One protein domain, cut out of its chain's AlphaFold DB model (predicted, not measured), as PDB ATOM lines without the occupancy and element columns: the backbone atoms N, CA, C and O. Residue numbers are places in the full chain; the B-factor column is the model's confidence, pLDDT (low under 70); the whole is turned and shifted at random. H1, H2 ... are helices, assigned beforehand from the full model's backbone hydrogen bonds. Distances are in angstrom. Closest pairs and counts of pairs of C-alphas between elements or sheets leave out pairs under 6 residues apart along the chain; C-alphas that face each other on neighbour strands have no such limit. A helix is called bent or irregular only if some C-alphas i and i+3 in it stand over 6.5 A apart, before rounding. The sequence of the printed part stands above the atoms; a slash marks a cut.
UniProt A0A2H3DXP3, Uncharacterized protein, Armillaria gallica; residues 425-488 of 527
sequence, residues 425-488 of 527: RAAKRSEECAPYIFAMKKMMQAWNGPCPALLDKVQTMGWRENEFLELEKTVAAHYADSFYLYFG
ATOM      1  N   ARG A 425     209.380 189.935 276.851       61.09
ATOM      2  CA  ARG A 425     209.286 188.969 277.959       61.09
ATOM      3  C   ARG A 425     209.340 189.645 279.332       61.09
ATOM      4  O   ARG A 425     208.667 189.167 280.238       61.09
ATOM      5  N   ALA A 426     210.068 190.757 279.462       64.06
ATOM      6  CA  ALA A 426     210.070 191.582 280.668       64.06
ATOM      7  C   ALA A 426     208.681 192.190 280.904       64.06
ATOM      8  O   ALA A 426     208.138 192.029 281.988       64.06
ATOM      9  N   ALA A 427     208.047 192.728 279.858       70.19
ATOM     10  CA  ALA A 427     206.688 193.264 279.947       70.19
ATOM     11  C   ALA A 427     205.665 192.227 280.451       70.19
ATOM     12  O   ALA A 427     204.843 192.541 281.309       70.19
ATOM     13  N   LYS A 428     205.752 190.976 279.967       73.62
ATOM     14  CA  LYS A 428     204.883 189.880 280.424       73.62
ATOM     15  C   LYS A 428     205.146 189.500 281.886       73.62
ATOM     16  O   LYS A 428     204.202 189.281 282.634       73.62
ATOM     17  N   ARG A 429     206.415 189.458 282.312       74.94
ATOM     18  CA  ARG A 429     206.764 189.259 283.728       74.94
ATOM     19  C   ARG A 429     206.189 190.383 284.590       74.94
ATOM     20  O   ARG A 429     205.611 190.092 285.625       74.94
ATOM     21  N   SER A 430     206.337 191.640 284.177       77.00
ATOM     22  CA  SER A 430     205.800 192.786 284.920       77.00
ATOM     23  C   SER A 430     204.284 192.682 285.083       77.00
ATOM     24  O   SER A 430     203.779 192.914 286.175       77.00
ATOM     25  N   GLU A 431     203.571 192.248 284.042       78.00
ATOM     26  CA  GLU A 431     202.127 191.988 284.096       78.00
ATOM     27  C   GLU A 431     201.768 190.875 285.101       78.00
ATOM     28  O   GLU A 431     200.860 191.046 285.910       78.00
ATOM     29  N   GLU A 432     202.521 189.771 285.113       74.69
ATOM     30  CA  GLU A 432     202.321 188.656 286.052       74.69
ATOM     31  C   GLU A 432     202.707 189.018 287.504       74.69
ATOM     32  O   GLU A 432     202.074 188.554 288.456       74.69
ATOM     33  N   CYS A 433     203.730 189.855 287.694       77.19
ATOM     34  CA  CYS A 433     204.232 190.265 289.009       77.19
ATOM     35  C   CYS A 433     203.442 191.433 289.624       77.19
ATOM     36  O   CYS A 433     203.434 191.576 290.850       77.19
ATOM     37  N   ALA A 434     202.780 192.260 288.811       85.31
ATOM     38  CA  ALA A 434     202.137 193.494 289.259       85.31
ATOM     39  C   ALA A 434     201.158 193.332 290.434       85.31
ATOM     40  O   ALA A 434     201.293 194.090 291.400       85.31
ATOM     41  N   PRO A 435     200.244 192.339 290.448       82.62
ATOM     42  CA  PRO A 435     199.321 192.162 291.569       82.62
ATOM     43  C   PRO A 435     200.040 191.960 292.911       82.62
ATOM     44  O   PRO A 435     199.627 192.512 293.933       82.62
ATOM     45  N   TYR A 436     201.155 191.223 292.910       79.94
ATOM     46  CA  TYR A 436     201.944 190.944 294.113       79.94
ATOM     47  C   TYR A 436     202.701 192.179 294.594       79.94
ATOM     48  O   TYR A 436     202.702 192.472 295.790       79.94
ATOM     49  N   ILE A 437     203.297 192.937 293.669       86.69
ATOM     50  CA  ILE A 437     203.997 194.183 293.999       86.69
ATOM     51  C   ILE A 437     203.021 195.220 294.565       86.69
ATOM     52  O   ILE A 437     203.339 195.867 295.563       86.69
ATOM     53  N   PHE A 438     201.807 195.335 294.019       89.50
ATOM     54  CA  PHE A 438     200.784 196.228 294.574       89.50
ATOM     55  C   PHE A 438     200.258 195.761 295.934       89.50
ATOM     56  O   PHE A 438     200.039 196.588 296.823       89.50
ATOM     57  N   ALA A 439     200.094 194.451 296.138       83.94
ATOM     58  CA  ALA A 439     199.740 193.908 297.445       83.94
ATOM     59  C   ALA A 439     200.828 194.203 298.494       83.94
ATOM     60  O   ALA A 439     200.505 194.652 299.598       83.94
ATOM     61  N   MET A 440     202.109 194.029 298.140       85.94
ATOM     62  CA  MET A 440     203.237 194.388 299.005       85.94
ATOM     63  C   MET A 440     203.280 195.891 299.286       85.94
ATOM     64  O   MET A 440     203.338 196.270 300.452       85.94
ATOM     65  N   LYS A 441     203.168 196.746 298.260       93.00
ATOM     66  CA  LYS A 441     203.077 198.211 298.410       93.00
ATOM     67  C   LYS A 441     202.018 198.579 299.453       93.00
ATOM     68  O   LYS A 441     202.336 199.247 300.432       93.00
ATOM     69  N   LYS A 442     200.791 198.073 299.298       89.50
ATOM     70  CA  LYS A 442     199.673 198.348 300.216       89.50
ATOM     71  C   LYS A 442     199.943 197.868 301.643       89.50
ATOM     72  O   LYS A 442     199.611 198.566 302.596       89.50
ATOM     73  N   MET A 443     200.526 196.680 301.799       88.88
ATOM     74  CA  MET A 443     200.909 196.151 303.111       88.88
ATOM     75  C   MET A 443     201.933 197.066 303.795       88.88
ATOM     76  O   MET A 443     201.795 197.370 304.975       88.88
ATOM     77  N   MET A 444     202.940 197.517 303.049       90.81
ATOM     78  CA  MET A 444     204.042 198.319 303.578       90.81
ATOM     79  C   MET A 444     203.631 199.756 303.896       90.81
ATOM     80  O   MET A 444     204.150 200.333 304.843       90.81
ATOM     81  N   GLN A 445     202.638 200.310 303.194       91.88
ATOM     82  CA  GLN A 445     202.023 201.594 303.560       91.88
ATOM     83  C   GLN A 445     201.364 201.574 304.948       91.88
ATOM     84  O   GLN A 445     201.193 202.622 305.564       91.88
ATOM     85  N   ALA A 446     200.981 200.395 305.447       90.62
ATOM     86  CA  ALA A 446     200.427 200.244 306.789       90.62
ATOM     87  C   ALA A 446     201.508 200.083 307.876       90.62
ATOM     88  O   ALA A 446     201.171 199.974 309.056       90.62
ATOM     89  N   TRP A 447     202.792 200.021 307.512       91.94
ATOM     90  CA  TRP A 447     203.878 199.869 308.477       91.94
ATOM     91  C   TRP A 447     204.184 201.185 309.189       91.94
ATOM     92  O   TRP A 447     204.165 202.264 308.603       91.94
ATOM     93  N   ASN A 448     204.520 201.088 310.474       87.19
ATOM     94  CA  ASN A 448     204.963 202.241 311.246       87.19
ATOM     95  C   ASN A 448     206.413 202.579 310.878       87.19
ATOM     96  O   ASN A 448     207.316 201.766 311.093       87.19
ATOM     97  N   GLY A 449     206.642 203.788 310.367       88.38
ATOM     98  CA  GLY A 449     207.979 204.290 310.062       88.38
ATOM     99  C   GLY A 449     208.014 205.221 308.849       88.38
ATOM    100  O   GLY A 449     206.969 205.553 308.290       88.38
ATOM    101  N   PRO A 450     209.214 205.672 308.445       90.69
ATOM    102  CA  PRO A 450     209.384 206.420 307.208       90.69
ATOM    103  C   PRO A 450     209.054 205.522 306.008       90.69
ATOM    104  O   PRO A 450     209.803 204.604 305.676       90.69
ATOM    105  N   CYS A 451     207.925 205.806 305.364       92.00
ATOM    106  CA  CYS A 451     207.502 205.176 304.121       92.00
ATOM    107  C   CYS A 451     208.186 205.888 302.934       92.00
ATOM    108  O   CYS A 451     208.139 207.122 302.861       92.00
ATOM    109  N   PRO A 452     208.845 205.174 302.002       93.62
ATOM    110  CA  PRO A 452     209.347 205.784 300.777       93.62
ATOM    111  C   PRO A 452     208.219 206.479 300.008       93.62
ATOM    112  O   PRO A 452     207.191 205.867 299.730       93.62
ATOM    113  N   ALA A 453     208.436 207.726 299.576       93.38
ATOM    114  CA  ALA A 453     207.414 208.534 298.895       93.38
ATOM    115  C   ALA A 453     206.810 207.858 297.645       93.38
ATOM    116  O   ALA A 453     205.681 208.150 297.258       93.38
ATOM    117  N   LEU A 454     207.550 206.939 297.010       91.19
ATOM    118  CA  LEU A 454     207.064 206.176 295.862       91.19
ATOM    119  C   LEU A 454     205.942 205.188 296.231       91.19
ATOM    120  O   LEU A 454     205.092 204.913 295.386       91.19
ATOM    121  N   LEU A 455     205.903 204.686 297.471       90.62
ATOM    122  CA  LEU A 455     204.825 203.813 297.939       90.62
ATOM    123  C   LEU A 455     203.517 204.586 298.125       90.62
ATOM    124  O   LEU A 455     202.459 204.024 297.873       90.62
ATOM    125  N   ASP A 456     203.577 205.876 298.452       91.94
ATOM    126  CA  ASP A 456     202.390 206.735 298.588       91.94
ATOM    127  C   ASP A 456     201.904 207.323 297.262       91.94
ATOM    128  O   ASP A 456     200.825 207.918 297.186       91.94
ATOM    129  N   LYS A 457     202.667 207.134 296.182       91.75
ATOM    130  CA  LYS A 457     202.274 207.590 294.853       91.75
ATOM    131  C   LYS A 457     201.067 206.778 294.365       91.75
ATOM    132  O   LYS A 457     201.169 205.595 294.030       91.75
ATOM    133  N   VAL A 458     199.913 207.440 294.301       88.69
ATOM    134  CA  VAL A 458     198.709 206.935 293.630       88.69
ATOM    135  C   VAL A 458     198.778 207.346 292.168       88.69
ATOM    136  O   VAL A 458     198.906 208.532 291.860       88.69
ATOM    137  N   GLN A 459     198.701 206.376 291.259       87.12
ATOM    138  CA  GLN A 459     198.805 206.644 289.831       87.12
ATOM    139  C   GLN A 459     197.468 206.391 289.132       87.12
ATOM    140  O   GLN A 459     197.034 205.258 288.971       87.12
ATOM    141  N   THR A 460     196.805 207.474 288.722       85.94
ATOM    142  CA  THR A 460     195.442 207.441 288.162       85.94
ATOM    143  C   THR A 460     195.367 206.913 286.731       85.94
ATOM    144  O   THR A 460     194.310 206.457 286.314       85.94
ATOM    145  N   MET A 461     196.473 206.953 285.982       89.00
ATOM    146  CA  MET A 461     196.540 206.534 284.572       89.00
ATOM    147  C   MET A 461     197.244 205.179 284.380       89.00
ATOM    148  O   MET A 461     197.664 204.859 283.271       89.00
ATOM    149  N   GLY A 462     197.408 204.401 285.455       86.62
ATOM    150  CA  GLY A 462     198.206 203.175 285.448       86.62
ATOM    151  C   GLY A 462     199.718 203.434 285.472       86.62
ATOM    152  O   GLY A 462     200.195 204.563 285.329       86.62
ATOM    153  N   TRP A 463     200.484 202.369 285.700       87.69
ATOM    154  CA  TRP A 463     201.945 202.411 285.804       87.69
ATOM    155  C   TRP A 463     202.600 202.124 284.450       87.69
ATOM    156  O   TRP A 463     202.324 201.091 283.847       87.69
ATOM    157  N   ARG A 464     203.507 202.996 283.985       89.50
ATOM    158  CA  ARG A 464     204.379 202.670 282.838       89.50
ATOM    159  C   ARG A 464     205.422 201.636 283.250       89.50
ATOM    160  O   ARG A 464     205.793 201.585 284.417       89.50
ATOM    161  N   GLU A 465     205.965 200.875 282.300       85.12
ATOM    162  CA  GLU A 465     206.923 199.789 282.584       85.12
ATOM    163  C   GLU A 465     208.130 200.271 283.411       85.12
ATOM    164  O   GLU A 465     208.448 199.685 284.440       85.12
ATOM    165  N   ASN A 466     208.742 201.402 283.041       86.25
ATOM    166  CA  ASN A 466     209.864 201.971 283.798       86.25
ATOM    167  C   ASN A 466     209.464 202.427 285.211       86.25
ATOM    168  O   ASN A 466     210.250 202.311 286.144       86.25
ATOM    169  N   GLU A 467     208.246 202.947 285.379       90.56
ATOM    170  CA  GLU A 467     207.743 203.380 286.689       90.56
ATOM    171  C   GLU A 467     207.407 202.176 287.570       90.56
ATOM    172  O   GLU A 467     207.669 202.205 288.770       90.56
ATOM    173  N   PHE A 468     206.874 201.110 286.972       89.69
ATOM    174  CA  PHE A 468     206.617 199.844 287.642       89.69
ATOM    175  C   PHE A 468     207.917 199.170 288.092       89.69
ATOM    176  O   PHE A 468     207.996 198.717 289.228       89.69
ATOM    177  N   LEU A 469     208.960 199.164 287.257       85.50
ATOM    178  CA  LEU A 469     210.271 198.622 287.632       85.50
ATOM    179  C   LEU A 469     210.904 199.399 288.796       85.50
ATOM    180  O   LEU A 469     211.504 198.799 289.685       85.50
ATOM    181  N   GLU A 470     210.767 200.727 288.823       89.88
ATOM    182  CA  GLU A 470     211.223 201.531 289.965       89.88
ATOM    183  C   GLU A 470     210.381 201.281 291.226       89.88
ATOM    184  O   GLU A 470     210.926 201.235 292.334       89.88
ATOM    185  N   LEU A 471     209.073 201.046 291.073       92.62
ATOM    186  CA  LEU A 471     208.210 200.628 292.177       92.62
ATOM    187  C   LEU A 471     208.625 199.257 292.724       92.62
ATOM    188  O   LEU A 471     208.804 199.134 293.932       92.62
ATOM    189  N   GLU A 472     208.821 198.256 291.862       90.38
ATOM    190  CA  GLU A 472     209.254 196.901 292.234       90.38
ATOM    191  C   GLU A 472     210.563 196.950 293.030       90.38
ATOM    192  O   GLU A 472     210.638 196.396 294.129       90.38
ATOM    193  N   LYS A 473     211.568 197.685 292.531       86.88
ATOM    194  CA  LYS A 473     212.841 197.883 293.241       86.88
ATOM    195  C   LYS A 473     212.646 198.541 294.603       86.88
ATOM    196  O   LYS A 473     213.238 198.094 295.582       86.88
ATOM    197  N   THR A 474     211.826 199.590 294.674       91.62
ATOM    198  CA  THR A 474     211.602 200.342 295.918       91.62
ATOM    199  C   THR A 474     210.864 199.504 296.958       91.62
ATOM    200  O   THR A 474     211.263 199.489 298.121       91.62
ATOM    201  N   VAL A 475     209.828 198.769 296.543       91.19
ATOM    202  CA  VAL A 475     209.092 197.818 297.390       91.19
ATOM    203  C   VAL A 475     210.042 196.742 297.916       91.19
ATOM    204  O   VAL A 475     210.085 196.506 299.122       91.19
ATOM    205  N   ALA A 476     210.848 196.131 297.042       88.00
ATOM    206  CA  ALA A 476     211.785 195.078 297.429       88.00
ATOM    207  C   ALA A 476     212.867 195.577 298.403       88.00
ATOM    208  O   ALA A 476     213.132 194.915 299.408       88.00
ATOM    209  N   ALA A 477     213.460 196.745 298.137       87.00
ATOM    210  CA  ALA A 477     214.478 197.344 298.998       87.00
ATOM    211  C   ALA A 477     213.905 197.708 300.372       87.00
ATOM    212  O   ALA A 477     214.435 197.274 301.393       87.00
ATOM    213  N   HIS A 478     212.772 198.417 300.404       92.38
ATOM    214  CA  HIS A 478     212.131 198.794 301.661       92.38
ATOM    215  C   HIS A 478     211.707 197.560 302.471       92.38
ATOM    216  O   HIS A 478     211.827 197.552 303.694       92.38
ATOM    217  N   TYR A 479     211.281 196.485 301.799       92.19
ATOM    218  CA  TYR A 479     210.903 195.237 302.455       92.19
ATOM    219  C   TYR A 479     212.103 194.574 303.103       92.19
ATOM    220  O   TYR A 479     212.035 194.221 304.277       92.19
ATOM    221  N   ALA A 480     213.206 194.451 302.367       86.00
ATOM    222  CA  ALA A 480     214.432 193.875 302.894       86.00
ATOM    223  C   ALA A 480     214.979 194.674 304.084       86.00
ATOM    224  O   ALA A 480     215.296 194.074 305.111       86.00
ATOM    225  N   ASP A 481     215.023 196.003 303.970       87.44
ATOM    226  CA  ASP A 481     215.548 196.881 305.016       87.44
ATOM    227  C   ASP A 481     214.688 196.826 306.278       87.44
ATOM    228  O   ASP A 481     215.196 196.552 307.364       87.44
ATOM    229  N   SER A 482     213.375 197.037 306.154       87.00
ATOM    230  CA  SER A 482     212.472 196.979 307.303       87.00
ATOM    231  C   SER A 482     212.466 195.593 307.934       87.00
ATOM    232  O   SER A 482     212.567 195.484 309.152       87.00
ATOM    233  N   PHE A 483     212.400 194.527 307.136       87.50
ATOM    234  CA  PHE A 483     212.411 193.170 307.672       87.50
ATOM    235  C   PHE A 483     213.707 192.894 308.447       87.50
ATOM    236  O   PHE A 483     213.652 192.406 309.573       87.50
ATOM    237  N   TYR A 484     214.865 193.261 307.898       82.88
ATOM    238  CA  TYR A 484     216.140 193.096 308.593       82.88
ATOM    239  C   TYR A 484     216.209 193.931 309.878       82.88
ATOM    240  O   TYR A 484     216.625 193.420 310.915       82.88
ATOM    241  N   LEU A 485     215.763 195.190 309.842       81.31
ATOM    242  CA  LEU A 485     215.745 196.066 311.017       81.31
ATOM    243  C   LEU A 485     214.845 195.532 312.140       81.31
ATOM    244  O   LEU A 485     215.185 195.695 313.310       81.31
ATOM    245  N   TYR A 486     213.718 194.900 311.801       82.50
ATOM    246  CA  TYR A 486     212.781 194.364 312.790       82.50
ATOM    247  C   TYR A 486     213.145 192.956 313.281       82.50
ATOM    248  O   TYR A 486     212.967 192.672 314.465       82.50
ATOM    249  N   PHE A 487     213.642 192.076 312.407       77.38
ATOM    250  CA  PHE A 487     213.831 190.649 312.713       77.38
ATOM    251  C   PHE A 487     215.301 190.209 312.804       77.38
ATOM    252  O   PHE A 487     215.576 189.101 313.256       77.38
ATOM    253  N   GLY A 488     216.258 191.046 312.392       80.06
ATOM    254  CA  GLY A 488     217.694 190.755 312.480       80.06
ATOM    255  C   GLY A 488     218.202 189.696 311.494       80.06
ATOM    256  O   GLY A 488     219.324 189.213 311.642       80.06
TER     257      GLY A 488
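AT A GLANCE: This is residues 425 to 488 of the 527 residues of an uncharacterized protein of Armillaria gallica (UniProt A0A2H3DXP3). Two helices cross as an X: arm H1b of the bent helix H1 crosses the middle of the long helix H2, while arm H1a meets residues 465 to 469 of H2. A long loop, residues 446 to 464, folds back from H1 to the beginning of H2, and residues 483 to 488 stick out. The printed part has 64 residues, 44 of them in the two named helices, H1 then H2, with no named strand; its class is all helix, and it is compact, with a radius of gyration of the C-alphas of 12.2 A and spans of 36 by 24 by 16 A.

IN THESE COORDINATES: H1, residues 425 to 445, begins at C-alpha 425 (209.286, 188.969, 277.959). Assigned as one helix by its hydrogen bonds, it is bent: C-alphas 432 and 435 are 7.2 A apart. Its arms are H1a, residues 425 to 432, and H1b, residues 435 to 445, 15.5 A long. H2, residues 465 to 487, measures 32.2 A and ends at C-alpha 487 (213.831, 190.649, 312.713).

HOW THE PARTS SIT: H1a and H1b stand at a steep tilt of 60 degrees. H1a touches H2, the closest C-alphas being those of Ala 427 and Glu 465, 7.0 A apart; they run the same way at a steep tilt of 60 degrees. H1b touches residues 471 to 479 of H2 alone, the closest C-alphas being those of Lys 441 and Val 475, 6.1 A apart; they run the same way at a steep tilt of 50 degrees. In H1a, H1b and H2 every O i to N i+4 pair is within hydrogen-bond range.

THE WHOLE: The C-alphas farthest apart, of Met 461 and Gly 488, are 38.4 A apart. The printed part has no cut; the link from H1 to H2 is long. Residues 425 to 426 have pLDDT under 70.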